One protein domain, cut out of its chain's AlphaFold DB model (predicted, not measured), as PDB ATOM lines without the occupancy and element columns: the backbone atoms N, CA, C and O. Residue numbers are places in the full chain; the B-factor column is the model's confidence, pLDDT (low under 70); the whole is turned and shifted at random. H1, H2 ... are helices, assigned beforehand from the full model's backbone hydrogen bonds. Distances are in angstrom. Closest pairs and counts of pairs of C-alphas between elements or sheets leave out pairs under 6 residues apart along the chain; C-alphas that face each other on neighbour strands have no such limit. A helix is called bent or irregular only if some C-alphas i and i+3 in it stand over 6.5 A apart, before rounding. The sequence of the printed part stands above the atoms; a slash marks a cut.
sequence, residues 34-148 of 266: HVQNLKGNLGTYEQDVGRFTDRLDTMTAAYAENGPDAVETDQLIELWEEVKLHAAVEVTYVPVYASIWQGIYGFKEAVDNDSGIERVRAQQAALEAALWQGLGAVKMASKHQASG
ATOM      1  N   HIS A  34     185.979 137.988  62.567       85.56
ATOM      2  CA  HIS A  34     186.100 139.104  61.634       85.56
ATOM      3  C   HIS A  34     185.595 140.435  62.216       85.56
ATOM      4  O   HIS A  34     186.192 141.481  61.944       85.56
ATOM      5  N   VAL A  35     184.571 140.399  63.072       86.25
ATOM      6  CA  VAL A  35     184.032 141.566  63.782       86.25
ATOM      7  C   VAL A  35     184.981 142.023  64.896       86.25
ATOM      8  O   VAL A  35     185.213 143.217  65.100       86.25
ATOM      9  N   GLN A  36     185.624 141.077  65.584       84.56
ATOM     10  CA  GLN A  36     186.617 141.379  66.624       84.56
ATOM     11  C   GLN A  36     187.890 142.031  66.059       84.56
ATOM     12  O   GLN A  36     188.618 142.715  66.778       84.56
ATOM     13  N   ASN A  37     188.146 141.857  64.760       87.88
ATOM     14  CA  ASN A  37     189.244 142.485  64.037       87.88
ATOM     15  C   ASN A  37     188.751 143.108  62.721       87.88
ATOM     16  O   ASN A  37     189.118 142.662  61.627       87.88
ATOM     17  N   LEU A  38     187.953 144.179  62.821       90.88
ATOM     18  CA  LEU A  38     187.383 144.867  61.656       90.88
ATOM     19  C   LEU A  38     188.478 145.314  60.686       90.88
ATOM     20  O   LEU A  38     188.373 145.120  59.477       90.88
ATOM     21  N   LYS A  39     189.570 145.876  61.221       91.69
ATOM     22  CA  LYS A  39     190.677 146.406  60.414       91.69
ATOM     23  C   LYS A  39     191.350 145.322  59.569       91.69
ATOM     24  O   LYS A  39     191.704 145.587  58.421       91.69
ATOM     25  N   GLY A  40     191.539 144.126  60.127       91.75
ATOM     26  CA  GLY A  40     192.122 142.987  59.415       91.75
ATOM     27  C   GLY A  40     191.226 142.432  58.307       91.75
ATOM     28  O   GLY A  40     191.740 141.802  57.387       91.75
ATOM     29  N   ASN A  41     189.921 142.704  58.365       94.50
ATOM     30  CA  ASN A  41     188.916 142.145  57.460       94.50
ATOM     31  C   ASN A  41     188.326 143.164  56.474       94.50
ATOM     32  O   ASN A  41     187.463 142.800  55.682       94.50
ATOM     33  N   LEU A  42     188.825 144.409  56.437       95.19
ATOM     34  CA  LEU A  42     188.334 145.442  55.508       95.19
ATOM     35  C   LEU A  42     188.352 145.001  54.039       95.19
ATOM     36  O   LEU A  42     187.432 145.329  53.301       95.19
ATOM     37  N   GLY A  43     189.372 144.242  53.624       95.56
ATOM     38  CA  GLY A  43     189.449 143.719  52.259       95.56
ATOM     39  C   GLY A  43     188.374 142.673  51.947       95.56
ATOM     40  O   GLY A  43     187.981 142.547  50.793       95.56
ATOM     41  N   THR A  44     187.888 141.939  52.952       95.88
ATOM     42  CA  THR A  44     186.755 141.013  52.805       95.88
ATOM     43  C   THR A  44     185.457 141.794  52.668       95.88
ATOM     44  O   THR A  44     184.721 141.573  51.721       95.88
ATOM     45  N   TYR A  45     185.233 142.796  53.521       95.88
ATOM     46  CA  TYR A  45     184.047 143.655  53.439       95.88
ATOM     47  C   TYR A  45     183.962 144.425  52.112       95.88
ATOM     48  O   TYR A  45     182.884 144.608  51.564       95.88
ATOM     49  N   GLU A  46     185.101 144.854  51.561       97.69
ATOM     50  CA  GLU A  46     185.170 145.443  50.216       97.69
ATOM     51  C   GLU A  46     184.782 144.448  49.113       97.69
ATOM     52  O   GLU A  46     184.091 144.825  48.167       97.69
ATOM     53  N   GLN A  47     185.204 143.185  49.234       97.75
ATOM     54  CA  GLN A  47     184.806 142.121  48.307       97.75
ATOM     55  C   GLN A  47     183.314 141.802  48.423       97.75
ATOM     56  O   GLN A  47     182.669 141.603  47.398       97.75
ATOM     57  N   ASP A  48     182.767 141.806  49.637       97.31
ATOM     58  CA  ASP A  48     181.345 141.581  49.891       97.31
ATOM     59  C   ASP A  48     180.479 142.662  49.224       97.31
ATOM     60  O   ASP A  48     179.528 142.323  48.521       97.31
ATOM     61  N   VAL A  49     180.853 143.949  49.345       97.88
ATOM     62  CA  VAL A  49     180.180 145.039  48.605       97.88
ATOM     63  C   VAL A  49     180.246 144.792  47.098       97.88
ATOM     64  O   VAL A  49     179.224 144.889  46.428       97.88
ATOM     65  N   GLY A  50     181.423 144.442  46.565       97.62
ATOM     66  CA  GLY A  50     181.592 144.161  45.135       97.62
ATOM     67  C   GLY A  50     180.727 142.996  44.646       97.62
ATOM     68  O   GLY A  50     180.076 143.085  43.609       97.62
ATOM     69  N   ARG A  51     180.654 141.914  45.426       97.38
ATOM     70  CA  ARG A  51     179.808 140.753  45.124       97.38
ATOM     71  C   ARG A  51     178.325 141.133  45.092       97.38
ATOM     72  O   ARG A  51     177.598 140.657  44.222       97.38
ATOM     73  N   PHE A  52     177.890 141.997  46.007       96.69
ATOM     74  CA  PHE A  52     176.537 142.547  46.017       96.69
ATOM     75  C   PHE A  52     176.242 143.409  44.789       96.69
ATOM     76  O   PHE A  52     175.231 143.192  44.123       96.69
ATOM     77  N   THR A  53     177.121 144.361  44.466       97.38
ATOM     78  CA  THR A  53     176.935 145.263  43.318       97.38
ATOM     79  C   THR A  53     176.907 144.481  42.006       97.38
ATOM     80  O   THR A  53     176.003 144.674  41.199       97.38
ATOM     81  N   ASP A  54     177.810 143.510  41.831       98.12
ATOM     82  CA  ASP A  54     177.851 142.651  40.639       98.12
ATOM     83  C   ASP A  54     176.565 141.818  40.499       98.12
ATOM     84  O   ASP A  54     176.049 141.599  39.392       98.12
ATOM     85  N   ARG A  55     176.019 141.345  41.629       97.88
ATOM     86  CA  ARG A  55     174.755 140.610  41.642       97.88
ATOM     87  C   ARG A  55     173.581 141.508  41.257       97.88
ATOM     88  O   ARG A  55     172.764 141.086  40.437       97.88
ATOM     89  N   LEU A  56     173.509 142.721  41.804       97.31
ATOM     90  CA  LEU A  56     172.466 143.700  41.483       97.31
ATOM     91  C   LEU A  56     172.511 144.135  40.018       97.31
ATOM     92  O   LEU A  56     171.463 144.196  39.374       97.31
ATOM     93  N   ASP A  57     173.703 144.358  39.467       98.44
ATOM     94  CA  ASP A  57     173.895 144.647  38.044       98.44
ATOM     95  C   ASP A  57     173.363 143.505  37.173       98.44
ATOM     96  O   ASP A  57     172.609 143.730  36.221       98.44
ATOM     97  N   THR A  58     173.701 142.263  37.531       98.44
ATOM     98  CA  THR A  58     173.245 141.065  36.813       98.44
ATOM     99  C   THR A  58     171.722 140.932  36.853       98.44
ATOM    100  O   THR A  58     171.095 140.706  35.817       98.44
ATOM    101  N   MET A  59     171.111 141.102  38.028       98.38
ATOM    102  CA  MET A  59     169.656 141.039  38.199       98.38
ATOM    103  C   MET A  59     168.942 142.165  37.449       98.38
ATOM    104  O   MET A  59     167.947 141.923  36.770       98.38
ATOM    105  N   THR A  60     169.469 143.388  37.506       98.56
ATOM    106  CA  THR A  60     168.888 144.543  36.807       98.56
ATOM    107  C   THR A  60     168.961 144.379  35.292       98.56
ATOM    108  O   THR A  60     168.003 144.710  34.589       98.56
ATOM    109  N   ALA A  61     170.067 143.840  34.769       98.50
ATOM    110  CA  ALA A  61     170.195 143.506  33.354       98.50
ATOM    111  C   ALA A  61     169.201 142.409  32.940       98.50
ATOM    112  O   ALA A  61     168.507 142.566  31.935       98.50
ATOM    113  N   ALA A  62     169.069 141.346  33.740       98.44
ATOM    114  CA  ALA A  62     168.112 140.273  33.486       98.44
ATOM    115  C   ALA A  62     166.662 140.786  33.463       98.44
ATOM    116  O   ALA A  62     165.929 140.468  32.527       98.44
ATOM    117  N   TYR A  63     166.284 141.652  34.412       98.56
ATOM    118  CA  TYR A  63     164.985 142.328  34.419       98.56
ATOM    119  C   TYR A  63     164.775 143.180  33.159       98.56
ATOM    120  O   TYR A  63     163.731 143.100  32.514       98.56
ATOM    121  N   ALA A  64     165.775 143.982  32.772       98.19
ATOM    122  CA  ALA A  64     165.686 144.858  31.603       98.19
ATOM    123  C   ALA A  64     165.485 144.088  30.286       98.19
ATOM    124  O   ALA A  64     164.823 144.587  29.376       98.19
ATOM    125  N   GLU A  65     166.088 142.905  30.173       98.19
ATOM    126  CA  GLU A  65     166.041 142.078  28.966       98.19
ATOM    127  C   GLU A  65     164.820 141.157  28.922       98.19
ATOM    128  O   GLU A  65     164.226 140.982  27.856       98.19
ATOM    129  N   ASN A  66     164.451 140.567  30.061       97.88
ATOM    130  CA  ASN A  66     163.550 139.416  30.112       97.88
ATOM    131  C   ASN A  66     162.362 139.591  31.078       97.88
ATOM    132  O   ASN A  66     161.512 138.707  31.141       97.88
ATOM    133  N   GLY A  67     162.258 140.729  31.770       97.25
ATOM    134  CA  GLY A  67     161.170 141.021  32.706       97.25
ATOM    135  C   GLY A  67     161.354 140.397  34.101       97.25
ATOM    136  O   GLY A  67     162.409 139.826  34.388       97.25
ATOM    137  N   PRO A  68     160.343 140.521  34.983       97.31
ATOM    138  CA  PRO A  68     160.430 140.130  36.395       97.31
ATOM    139  C   PRO A  68     160.704 138.638  36.607       97.31
ATOM    140  O   PRO A  68     161.542 138.292  37.431       97.31
ATOM    141  N   ASP A  69     160.101 137.762  35.797       97.06
ATOM    142  CA  ASP A  69     160.238 136.299  35.915       97.06
ATOM    143  C   ASP A  69     161.671 135.782  35.670       97.06
ATOM    144  O   ASP A  69     161.960 134.608  35.893       97.06
ATOM    145  N   ALA A  70     162.573 136.627  35.162       96.69
ATOM    146  CA  ALA A  70     163.974 136.282  34.938       96.69
ATOM    147  C   ALA A  70     164.883 136.591  36.140       96.69
ATOM    148  O   ALA A  70     166.101 136.408  36.044       96.69
ATOM    149  N   VAL A  71     164.322 137.096  37.242       97.94
ATOM    150  CA  VAL A  71     165.075 137.558  38.406       97.94
ATOM    151  C   VAL A  71     164.592 136.855  39.668       97.94
ATOM    152  O   VAL A  71     163.492 137.086  40.147       97.94
ATOM    153  N   GLU A  72     165.477 136.056  40.254       96.62
ATOM    154  CA  GLU A  72     165.258 135.417  41.553       96.62
ATOM    155  C   GLU A  72     165.651 136.391  42.673       96.62
ATOM    156  O   GLU A  72     166.799 136.404  43.123       96.62
ATOM    157  N   THR A  73     164.729 137.268  43.073       95.69
ATOM    158  CA  THR A  73     164.999 138.371  44.015       95.69
ATOM    159  C   THR A  73     165.366 137.904  45.424       95.69
ATOM    160  O   THR A  73     166.144 138.583  46.093       95.69
ATOM    161  N   ASP A  74     164.909 136.720  45.840       94.00
ATOM    162  CA  ASP A  74     165.236 136.116  47.144       94.00
ATOM    163  C   ASP A  74     166.738 135.830  47.294       94.00
ATOM    164  O   ASP A  74     167.289 135.897  48.390       94.00
ATOM    165  N   GLN A  75     167.455 135.657  46.176       94.75
ATOM    166  CA  GLN A  75     168.907 135.451  46.188       94.75
ATOM    167  C   GLN A  75     169.691 136.675  46.693       94.75
ATOM    168  O   GLN A  75     170.896 136.566  46.916       94.75
ATOM    169  N   LEU A  76     169.061 137.850  46.840       94.81
ATOM    170  CA  LEU A  76     169.681 138.994  47.519       94.81
ATOM    171  C   LEU A  76     169.659 138.853  49.041       94.81
ATOM    172  O   LEU A  76     170.609 139.296  49.680       94.81
ATOM    173  N   ILE A  77     168.608 138.248  49.595       93.44
ATOM    174  CA  ILE A  77     168.478 137.992  51.033       93.44
ATOM    175  C   ILE A  77     169.484 136.909  51.421       93.44
ATOM    176  O   ILE A  77     170.344 137.151  52.261       93.44
ATOM    177  N   GLU A  78     169.509 135.800  50.676       92.06
ATOM    178  CA  GLU A  78     170.509 134.737  50.852       92.06
ATOM    179  C   GLU A  78     171.947 135.280  50.769       92.06
ATOM    180  O   GLU A  78     172.817 134.927  51.563       92.06
ATOM    181  N   LEU A  79     172.216 136.172  49.806       94.25
ATOM    182  CA  LEU A  79     173.529 136.794  49.674       94.25
ATOM    183  C   LEU A  79     173.853 137.712  50.861       94.25
ATOM    184  O   LEU A  79     175.019 137.800  51.247       94.25
ATOM    185  N   TRP A  80     172.856 138.405  51.417       94.00
ATOM    186  CA  TRP A  80     173.035 139.279  52.578       94.00
ATOM    187  C   TRP A  80     173.406 138.470  53.806       94.00
ATOM    188  O   TRP A  80     174.366 138.806  54.490       94.00
ATOM    189  N   GLU A  81     172.709 137.369  54.039       87.94
ATOM    190  CA  GLU A  81     172.989 136.437  55.128       87.94
ATOM    191  C   GLU A  81     174.347 135.740  54.978       87.94
ATOM    192  O   GLU A  81     174.954 135.370  55.976       87.94
ATOM    193  N   GLU A  82     174.865 135.573  53.756       90.38
ATOM    194  CA  GLU A  82     176.143 134.885  53.518       90.38
ATOM    195  C   GLU A  82     177.381 135.782  53.732       90.38
ATOM    196  O   GLU A  82     178.463 135.304  54.099       90.38
ATOM    197  N   VAL A  83     177.286 137.085  53.444       93.12
ATOM    198  CA  VAL A  83     178.460 137.974  53.456       93.12
ATOM    199  C   VAL A  83     178.874 138.390  54.865       93.12
ATOM    200  O   VAL A  83     178.058 138.656  55.739       93.12
ATOM    201  N   LYS A  84     180.179 138.578  55.083       93.06
ATOM    202  CA  LYS A  84     180.701 139.021  56.389       93.06
ATOM    203  C   LYS A  84     180.448 140.496  56.664       93.06
ATOM    204  O   LYS A  84     180.542 140.936  57.811       93.06
ATOM    205  N   LEU A  85     180.192 141.278  55.618       93.44
ATOM    206  CA  LEU A  85     179.763 142.664  55.755       93.44
ATOM    207  C   LEU A  85     178.480 142.779  56.589       93.44
ATOM    208  O   LEU A  85     178.368 143.776  57.295       93.44
ATOM    209  N   HIS A  86     177.592 141.777  56.554       91.31
ATOM    210  CA  HIS A  86     176.351 141.719  57.332       91.31
ATOM    211  C   HIS A  86     176.602 142.012  58.812       91.31
ATOM    212  O   HIS A  86     176.374 143.144  59.248       91.31
ATOM    213  N   ALA A  87     177.185 141.058  59.548       86.75
ATOM    214  CA  ALA A  87     177.470 141.233  60.973       86.75
ATOM    215  C   ALA A  87     178.390 142.420  61.263       86.75
ATOM    216  O   ALA A  87     178.350 143.006  62.340       86.75
ATOM    217  N   ALA A  88     179.263 142.805  60.326       89.38
ATOM    218  CA  ALA A  88     180.120 143.965  60.537       89.38
ATOM    219  C   ALA A  88     179.324 145.280  60.567       89.38
ATOM    220  O   ALA A  88     179.647 146.157  61.370       89.38
ATOM    221  N   VAL A  89     178.335 145.446  59.684       89.31
ATOM    222  CA  VAL A  89     177.492 146.650  59.626       89.31
ATOM    223  C   VAL A  89     176.495 146.666  60.777       89.31
ATOM    224  O   VAL A  89     176.374 147.705  61.428       89.31
ATOM    225  N   GLU A  90     175.863 145.525  61.039       82.69
ATOM    226  CA  GLU A  90     174.900 145.290  62.118       82.69
ATOM    227  C   GLU A  90     175.428 145.821  63.463       82.69
ATOM    228  O   GLU A  90     174.877 146.769  64.022       82.69
ATOM    229  N   VAL A  91     176.613 145.373  63.896       78.81
ATOM    230  CA  VAL A  91     177.197 145.809  65.180       78.81
ATOM    231  C   VAL A  91     177.843 147.201  65.150       78.81
ATOM    232  O   VAL A  91     178.348 147.681  66.168       78.81
ATOM    233  N   THR A  92     177.948 147.831  63.976       80.19
ATOM    234  CA  THR A  92     178.657 149.110  63.819       80.19
ATOM    235  C   THR A  92     177.703 150.294  63.795       80.19
ATOM    236  O   THR A  92     177.980 151.306  64.447       80.19
ATOM    237  N   TYR A  93     176.643 150.229  62.984       79.56
ATOM    238  CA  TYR A  93     175.729 151.355  62.812       79.56
ATOM    239  C   TYR A  93     174.355 150.926  62.275       79.56
ATOM    240  O   TYR A  93     174.131 150.830  61.066       79.56
ATOM    241  N   VAL A  94     173.425 150.763  63.213       73.12
ATOM    242  CA  VAL A  94     172.044 150.289  63.024       73.12
ATOM    243  C   VAL A  94     171.264 151.032  61.935       73.12
ATOM    244  O   VAL A  94     170.686 150.368  61.078       73.12
ATOM    245  N   PRO A  95     171.273 152.382  61.860       78.62
ATOM    246  CA  PRO A  95     170.499 153.075  60.828       78.62
ATOM    247  C   PRO A  95     170.941 152.715  59.403       78.62
ATOM    248  O   PRO A  95     170.134 152.688  58.474       78.62
ATOM    249  N   VAL A  96     172.228 152.398  59.213       85.31
ATOM    250  CA  VAL A  96     172.730 151.942  57.912       85.31
ATOM    251  C   VAL A  96     172.410 150.470  57.671       85.31
ATOM    252  O   VAL A  96     172.096 150.127  56.535       85.31
ATOM    253  N   TYR A  97     172.421 149.626  58.704       87.56
ATOM    254  CA  TYR A  97     171.935 148.248  58.599       87.56
ATOM    255  C   TYR A  97     170.477 148.207  58.107       87.56
ATOM    256  O   TYR A  97     170.182 147.589  57.083       87.56
ATOM    257  N   ALA A  98     169.593 148.989  58.736       87.06
ATOM    258  CA  ALA A  98     168.205 149.133  58.305       87.06
ATOM    259  C   ALA A  98     168.094 149.664  56.863       87.06
ATOM    260  O   ALA A  98     167.323 149.142  56.062       87.06
ATOM    261  N   SER A  99     168.921 150.646  56.484       91.88
ATOM    262  CA  SER A  99     168.947 151.179  55.113       91.88
ATOM    263  C   SER A  99     169.319 150.125  54.057       91.88
ATOM    264  O   SER A  99     168.814 150.180  52.934       91.88
ATOM    265  N   ILE A 100     170.181 149.155  54.390       95.12
ATOM    266  CA  ILE A 100     170.531 148.045  53.489       95.12
ATOM    267  C   ILE A 100     169.328 147.116  53.311       95.12
ATOM    268  O   ILE A 100     168.944 146.852  52.171       95.12
ATOM    269  N   TRP A 101     168.673 146.702  54.399       95.06
ATOM    270  CA  TRP A 101     167.436 145.912  54.337       95.06
ATOM    271  C   TRP A 101     166.336 146.608  53.530       95.06
ATOM    272  O   TRP A 101     165.710 145.993  52.663       95.06
ATOM    273  N   GLN A 102     166.132 147.909  53.753       94.06
ATOM    274  CA  GLN A 102     165.188 148.711  52.973       94.06
ATOM    275  C   GLN A 102     165.556 148.740  51.485       94.06
ATOM    276  O   GLN A 102     164.666 148.675  50.638       94.06
ATOM    277  N   GLY A 103     166.846 148.811  51.150       97.06
ATOM    278  CA  GLY A 103     167.327 148.732  49.772       97.06
ATOM    279  C   GLY A 103     167.090 147.360  49.129       97.06
ATOM    280  O   GLY A 103     166.636 147.306  47.985       97.06
ATOM    281  N   ILE A 104     167.340 146.262  49.856       97.94
ATOM    282  CA  ILE A 104     167.103 144.880  49.396       97.94
ATOM    283  C   ILE A 104     165.625 144.689  49.071       97.94
ATOM    284  O   ILE A 104     165.276 144.344  47.939       97.94
ATOM    285  N   TYR A 105     164.745 144.986  50.028       97.44
ATOM    286  CA  TYR A 105     163.306 144.846  49.823       97.44
ATOM    287  C   TYR A 105     162.760 145.850  48.813       97.44
ATOM    288  O   TYR A 105     161.887 145.501  48.027       97.44
ATOM    289  N   GLY A 106     163.306 147.063  48.756       97.50
ATOM    290  CA  GLY A 106     162.939 148.048  47.749       97.50
ATOM    291  C   GLY A 106     163.254 147.583  46.325       97.50
ATOM    292  O   GLY A 106     162.421 147.742  45.427       97.50
ATOM    293  N   PHE A 107     164.417 146.959  46.108       98.56
ATOM    294  CA  PHE A 107     164.770 146.335  44.832       98.56
ATOM    295  C   PHE A 107     163.859 145.148  44.517       98.56
ATOM    296  O   PHE A 107     163.268 145.107  43.435       98.56
ATOM    297  N   LYS A 108     163.704 144.226  45.475       98.12
ATOM    298  CA  LYS A 108     162.832 143.053  45.360       98.12
ATOM    299  C   LYS A 108     161.409 143.451  44.980       98.12
ATOM    300  O   LYS A 108     160.905 143.005  43.959       98.12
ATOM    301  N   GLU A 109     160.792 144.372  45.715       97.44
ATOM    302  CA  GLU A 109     159.437 144.854  45.437       97.44
ATOM    303  C   GLU A 109     159.328 145.571  44.086       97.44
ATOM    304  O   GLU A 109     158.295 145.469  43.423       97.44
ATOM    305  N   ALA A 110     160.359 146.304  43.656       98.31
ATOM    306  CA  ALA A 110     160.349 146.951  42.347       98.31
ATOM    307  C   ALA A 110     160.347 145.929  41.202       98.31
ATOM    308  O   ALA A 110     159.649 146.144  40.208       98.31
ATOM    309  N   VAL A 111     161.105 144.842  41.346       98.44
ATOM    310  CA  VAL A 111     161.158 143.740  40.382       98.44
ATOM    311  C   VAL A 111     159.876 142.912  40.443       98.44
ATOM    312  O   VAL A 111     159.186 142.819  39.433       98.44
ATOM    313  N   ASP A 112     159.509 142.390  41.614       97.62
ATOM    314  CA  ASP A 112     158.381 141.465  41.797       97.62
ATOM    315  C   ASP A 112     157.038 142.093  41.371       97.62
ATOM    316  O   ASP A 112     156.158 141.406  40.855       97.62
ATOM    317  N   ASN A 113     156.882 143.415  41.530       97.75
ATOM    318  CA  ASN A 113     155.684 144.147  41.097       97.75
ATOM    319  C   ASN A 113     155.761 144.693  39.659       97.75
ATOM    320  O   ASN A 113     154.893 145.472  39.265       97.75
ATOM    321  N   ASP A 114     156.803 144.354  38.897       97.81
ATOM    322  CA  ASP A 114     157.064 144.868  37.548       97.81
ATOM    323  C   ASP A 114     156.978 146.405  37.458       97.81
ATOM    324  O   ASP A 114     156.318 146.994  36.599       97.81
ATOM    325  N   SER A 115     157.643 147.095  38.386       97.69
ATOM    326  CA  SER A 115     157.523 148.553  38.551       97.69
ATOM    327  C   SER A 115     158.215 149.372  37.448       97.69
ATOM    328  O   SER A 115     158.215 150.607  37.496       97.69
ATOM    329  N   GLY A 116     158.820 148.713  36.459       98.00
ATOM    330  CA  GLY A 116     159.542 149.317  35.346       98.00
ATOM    331  C   GLY A 116     161.021 149.581  35.639       98.00
ATOM    332  O   GLY A 116     161.429 149.878  36.764       98.00
ATOM    333  N   ILE A 117     161.842 149.532  34.583       98.12
ATOM    334  CA  ILE A 117     163.314 149.563  34.685       98.12
ATOM    335  C   ILE A 117     163.866 150.818  35.370       98.12
ATOM    336  O   ILE A 117     164.871 150.748  36.069       98.12
ATOM    337  N   GLU A 118     163.207 151.967  35.216       98.31
ATOM    338  CA  GLU A 118     163.626 153.204  35.884       98.31
ATOM    339  C   GLU A 118     163.490 153.095  37.409       98.31
ATOM    340  O   GLU A 118     164.369 153.541  38.148       98.31
ATOM    341  N   ARG A 119     162.422 152.447  37.897       98.25
ATOM    342  CA  ARG A 119     162.234 152.213  39.332       98.25
ATOM    343  C   ARG A 119     163.225 151.177  39.849       98.25
ATOM    344  O   ARG A 119     163.821 151.421  40.894       98.25
ATOM    345  N   VAL A 120     163.439 150.087  39.111       98.62
ATOM    346  CA  VAL A 120     164.426 149.051  39.464       98.62
ATOM    347  C   VAL A 120     165.828 149.658  39.582       98.62
ATOM    348  O   VAL A 120     166.470 149.495  40.613       98.62
ATOM    349  N   ARG A 121     166.267 150.467  38.609       98.56
ATOM    350  CA  ARG A 121     167.565 151.170  38.666       98.56
ATOM    351  C   ARG A 121     167.668 152.160  39.822       98.56
ATOM    352  O   ARG A 121     168.733 152.299  40.415       98.56
ATOM    353  N   ALA A 122     166.582 152.857  40.151       98.38
ATOM    354  CA  ALA A 122     166.574 153.757  41.301       98.38
ATOM    355  C   ALA A 122     166.752 152.993  42.624       98.38
ATOM    356  O   ALA A 122     167.451 153.474  43.511       98.38
ATOM    357  N   GLN A 123     166.138 151.814  42.753       98.38
ATOM    358  CA  GLN A 123     166.297 150.952  43.927       98.38
ATOM    359  C   GLN A 123     167.674 150.289  43.980       98.38
ATOM    360  O   GLN A 123     168.287 150.285  45.041       98.38
ATOM    361  N   GLN A 124     168.207 149.850  42.835       98.50
ATOM    362  CA  GLN A 124     169.597 149.410  42.710       98.50
ATOM    363  C   GLN A 124     170.549 150.485  43.252       98.50
ATOM    364  O   GLN A 124     171.303 150.228  44.183       98.50
ATOM    365  N   ALA A 125     170.471 151.714  42.730       98.25
ATOM    366  CA  ALA A 125     171.360 152.797  43.144       98.25
ATOM    367  C   ALA A 125     171.236 153.139  44.640       98.25
ATOM    368  O   ALA A 125     172.231 153.479  45.281       98.25
ATOM    369  N   ALA A 126     170.025 153.052  45.203       97.44
ATOM    370  CA  ALA A 126     169.798 153.267  46.631       97.44
ATOM    371  C   ALA A 126     170.462 152.174  47.485       97.44
ATOM    372  O   ALA A 126     171.165 152.496  48.442       97.44
ATOM    373  N   LEU A 127     170.299 150.902  47.107       98.06
ATOM    374  CA  LEU A 127     170.923 149.777  47.801       98.06
ATOM    375  C   LEU A 127     172.454 149.820  47.699       98.06
ATOM    376  O   LEU A 127     173.145 149.652  48.701       98.06
ATOM    377  N   GLU A 128     173.006 150.126  46.525       98.31
ATOM    378  CA  GLU A 128     174.453 150.302  46.361       98.31
ATOM    379  C   GLU A 128     174.994 151.417  47.262       98.31
ATOM    380  O   GLU A 128     176.026 151.250  47.915       98.31
ATOM    381  N   ALA A 129     174.286 152.547  47.346       97.69
ATOM    382  CA  ALA A 129     174.664 153.634  48.240       97.69
ATOM    383  C   ALA A 129     174.660 153.188  49.712       97.69
ATOM    384  O   ALA A 129     175.623 153.486  50.424       97.69
ATOM    385  N   ALA A 130     173.639 152.443  50.147       96.88
ATOM    386  CA  ALA A 130     173.545 151.908  51.505       96.88
ATOM    387  C   ALA A 130     174.698 150.938  51.826       96.88
ATOM    388  O   ALA A 130     175.335 151.060  52.872       96.88
ATOM    389  N   LEU A 131     175.059 150.047  50.896       97.62
ATOM    390  CA  LEU A 131     176.198 149.130  51.047       97.62
ATOM    391  C   LEU A 131     177.529 149.885  51.203       97.62
ATOM    392  O   LEU A 131     178.337 149.575  52.084       97.62
ATOM    393  N   TRP A 132     177.755 150.923  50.392       97.81
ATOM    394  CA  TRP A 132     178.952 151.760  50.507       97.81
ATOM    395  C   TRP A 132     178.979 152.580  51.798       97.81
ATOM    396  O   TRP A 132     180.050 152.752  52.392       97.81
ATOM    397  N   GLN A 133     177.826 153.068  52.257       95.81
ATOM    398  CA  GLN A 133     177.692 153.708  53.565       95.81
ATOM    399  C   GLN A 133     178.017 152.721  54.692       95.81
ATOM    400  O   GLN A 133     178.778 153.081  55.592       95.81
ATOM    401  N   GLY A 134     177.543 151.474  54.599       94.62
ATOM    402  CA  GLY A 134     177.835 150.397  55.549       94.62
ATOM    403  C   GLY A 134     179.327 150.128  55.648       94.62
ATOM    404  O   GLY A 134     179.916 150.213  56.728       94.62
ATOM    405  N   LEU A 135     179.992 149.946  54.508       96.31
ATOM    406  CA  LEU A 135     181.444 149.804  54.470       96.31
ATOM    407  C   LEU A 135     182.169 151.037  55.039       96.31
ATOM    408  O   LEU A 135     183.198 150.908  55.708       96.31
ATOM    409  N   GLY A 136     181.657 152.242  54.780       95.06
ATOM    410  CA  GLY A 136     182.168 153.485  55.354       95.06
ATOM    411  C   GLY A 136     182.089 153.503  56.882       95.06
ATOM    412  O   GLY A 136     183.080 153.840  57.541       95.06
ATOM    413  N   ALA A 137     180.953 153.083  57.443       92.75
ATOM    414  CA  ALA A 137     180.739 152.960  58.880       92.75
ATOM    415  C   ALA A 137     181.707 151.935  59.494       92.75
ATOM    416  O   ALA A 137     182.442 152.266  60.426       92.75
ATOM    417  N   VAL A 138     181.839 150.750  58.888       93.56
ATOM    418  CA  VAL A 138     182.791 149.707  59.317       93.56
ATOM    419  C   VAL A 138     184.239 150.212  59.278       93.56
ATOM    420  O   VAL A 138     185.017 150.001  60.213       93.56
ATOM    421  N   LYS A 139     184.625 150.956  58.234       93.62
ATOM    422  CA  LYS A 139     185.955 151.583  58.143       93.62
ATOM    423  C   LYS A 139     186.188 152.588  59.267       93.62
ATOM    424  O   LYS A 139     187.298 152.634  59.803       93.62
ATOM    425  N   MET A 140     185.184 153.376  59.636       91.56
ATOM    426  CA  MET A 140     185.262 154.301  60.767       91.56
ATOM    427  C   MET A 140     185.398 153.544  62.095       91.56
ATOM    428  O   MET A 140     186.357 153.791  62.830       91.56
ATOM    429  N   ALA A 141     184.539 152.559  62.356       88.94
ATOM    430  CA  ALA A 141     184.594 151.726  63.557       88.94
ATOM    431  C   ALA A 141     185.930 150.989  63.704       88.94
ATOM    432  O   ALA A 141     186.520 150.988  64.782       88.94
ATOM    433  N   SER A 142     186.500 150.476  62.609       90.44
ATOM    434  CA  SER A 142     187.812 149.814  62.629       90.44
ATOM    435  C   SER A 142     188.947 150.725  63.128       90.44
ATOM    436  O   SER A 142     189.897 150.257  63.764       90.44
ATOM    437  N   LYS A 143     188.858 152.042  62.882       87.62
ATOM    438  CA  LYS A 143     189.828 153.022  63.398       87.62
ATOM    439  C   LYS A 143     189.643 153.230  64.897       87.62
ATOM    440  O   LYS A 143     190.639 153.307  65.614       87.62
ATOM    441  N   HIS A 144     188.396 153.288  65.359       83.56
ATOM    442  CA  HIS A 144     188.069 153.413  66.778       83.56
ATOM    443  C   HIS A 144     188.485 152.162  67.570       83.56
ATOM    444  O   HIS A 144     189.173 152.295  68.586       83.56
ATOM    445  N   GLN A 145     188.212 150.963  67.045       83.19
ATOM    446  CA  GLN A 145     188.654 149.677  67.600       83.19
ATOM    447  C   GLN A 145     190.185 149.624  67.746       83.19
ATOM    448  O   GLN A 145     190.710 149.278  68.803       83.19
ATOM    449  N   ALA A 146     190.927 150.065  66.723       71.56
ATOM    450  CA  ALA A 146     192.392 150.105  66.755       71.56
ATOM    451  C   ALA A 146     192.973 151.102  67.779       71.56
ATOM    452  O   ALA A 146     194.129 150.965  68.176       71.56
ATOM    453  N   SER A 147     192.194 152.103  68.201       69.94
ATOM    454  CA  SER A 147     192.594 153.086  69.218       69.94
ATOM    455  C   SER A 147     192.299 152.655  70.661       69.94
ATOM    456  O   SER A 147     192.492 153.445  71.583       69.94
ATOM    457  N   GLY A 148     191.868 151.405  70.873       57.94
ATOM    458  CA  GLY A 148     191.513 150.877  72.192       57.94
ATOM    459  C   GLY A 148     190.081 151.201  72.620       57.94
ATOM    460  O   GLY A 148     189.741 150.999  73.784       57.94
TER     461      GLY A 148
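AT A GLANCE: This is residues 34 to 148 of the 266 residues of an uncharacterized protein of Halovibrio salipaludis (UniProt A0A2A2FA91). What does one see first? A rod-like bundle: long helices H5 and H1 run side by side in opposite directions, H4 folds back along H5, and short H2 folds back along H1, loosely filling the fourth corner over H4. H3 crosses between H2 and H4. What is it made of? The 115 printed residues have five named helices, H1 to H5 in chain order, and no named strand, an all helix class. How large is it? It is compact, with a radius of gyration of the C-alphas of 14.8 A and spans of 51 by 21 by 17 A.

IN THESE COORDINATES: Where is the longest helix? H5, residues 117 to 146, covers 43.3 A and ends at C-alpha 146 (192.392, 150.105, 66.755). Where are the others? H1, residues 38 to 66, begins at C-alpha 38 (187.383, 144.867, 61.656) and covers 39.9 A; it is irregular, with C-alphas 40 and 43 7.7 A apart, and has a kink of 30 degrees near residue 45. H4 is residues 94 to 112, 26.7 A; H2 is 75 to 82, 10.3 A; H3 is 85 to 90, 8.4 A.

HOW THE PARTS SIT: What touches H5? H1 does, at a shallow tilt of 3 degrees, opposite ways, closest at C-alphas 39 and 142, 5.0 A. H4 and H5 form a hairpin, closest at C-alphas 103 and 127, 4.2 A. H3 touches H5 residues 134 to 138 alone, about perpendicular at 75 degrees, closest at C-alphas 89 and 134, 5.5 A. Where is H2? H1 and H2, a hairpin, only just touch, with 3 pairs of C-alphas within 8 A, the closest 52 and 79, 7.5 A; H2 and H5 are apart. Are the backbones regular? Every O i to N i+4 pair is within hydrogen-bond range in H2, H3 and H4, but 23 of 25 in H1 and 25 of 26 in H5.

THE WHOLE: How far does it reach? The C-alphas farthest apart, of Asn 66 and Gly 148, are 51.8 A apart. Is anything cut or unsure? The printed part has no cut and no long link; residues 147 to 148 have pLDDT under 70.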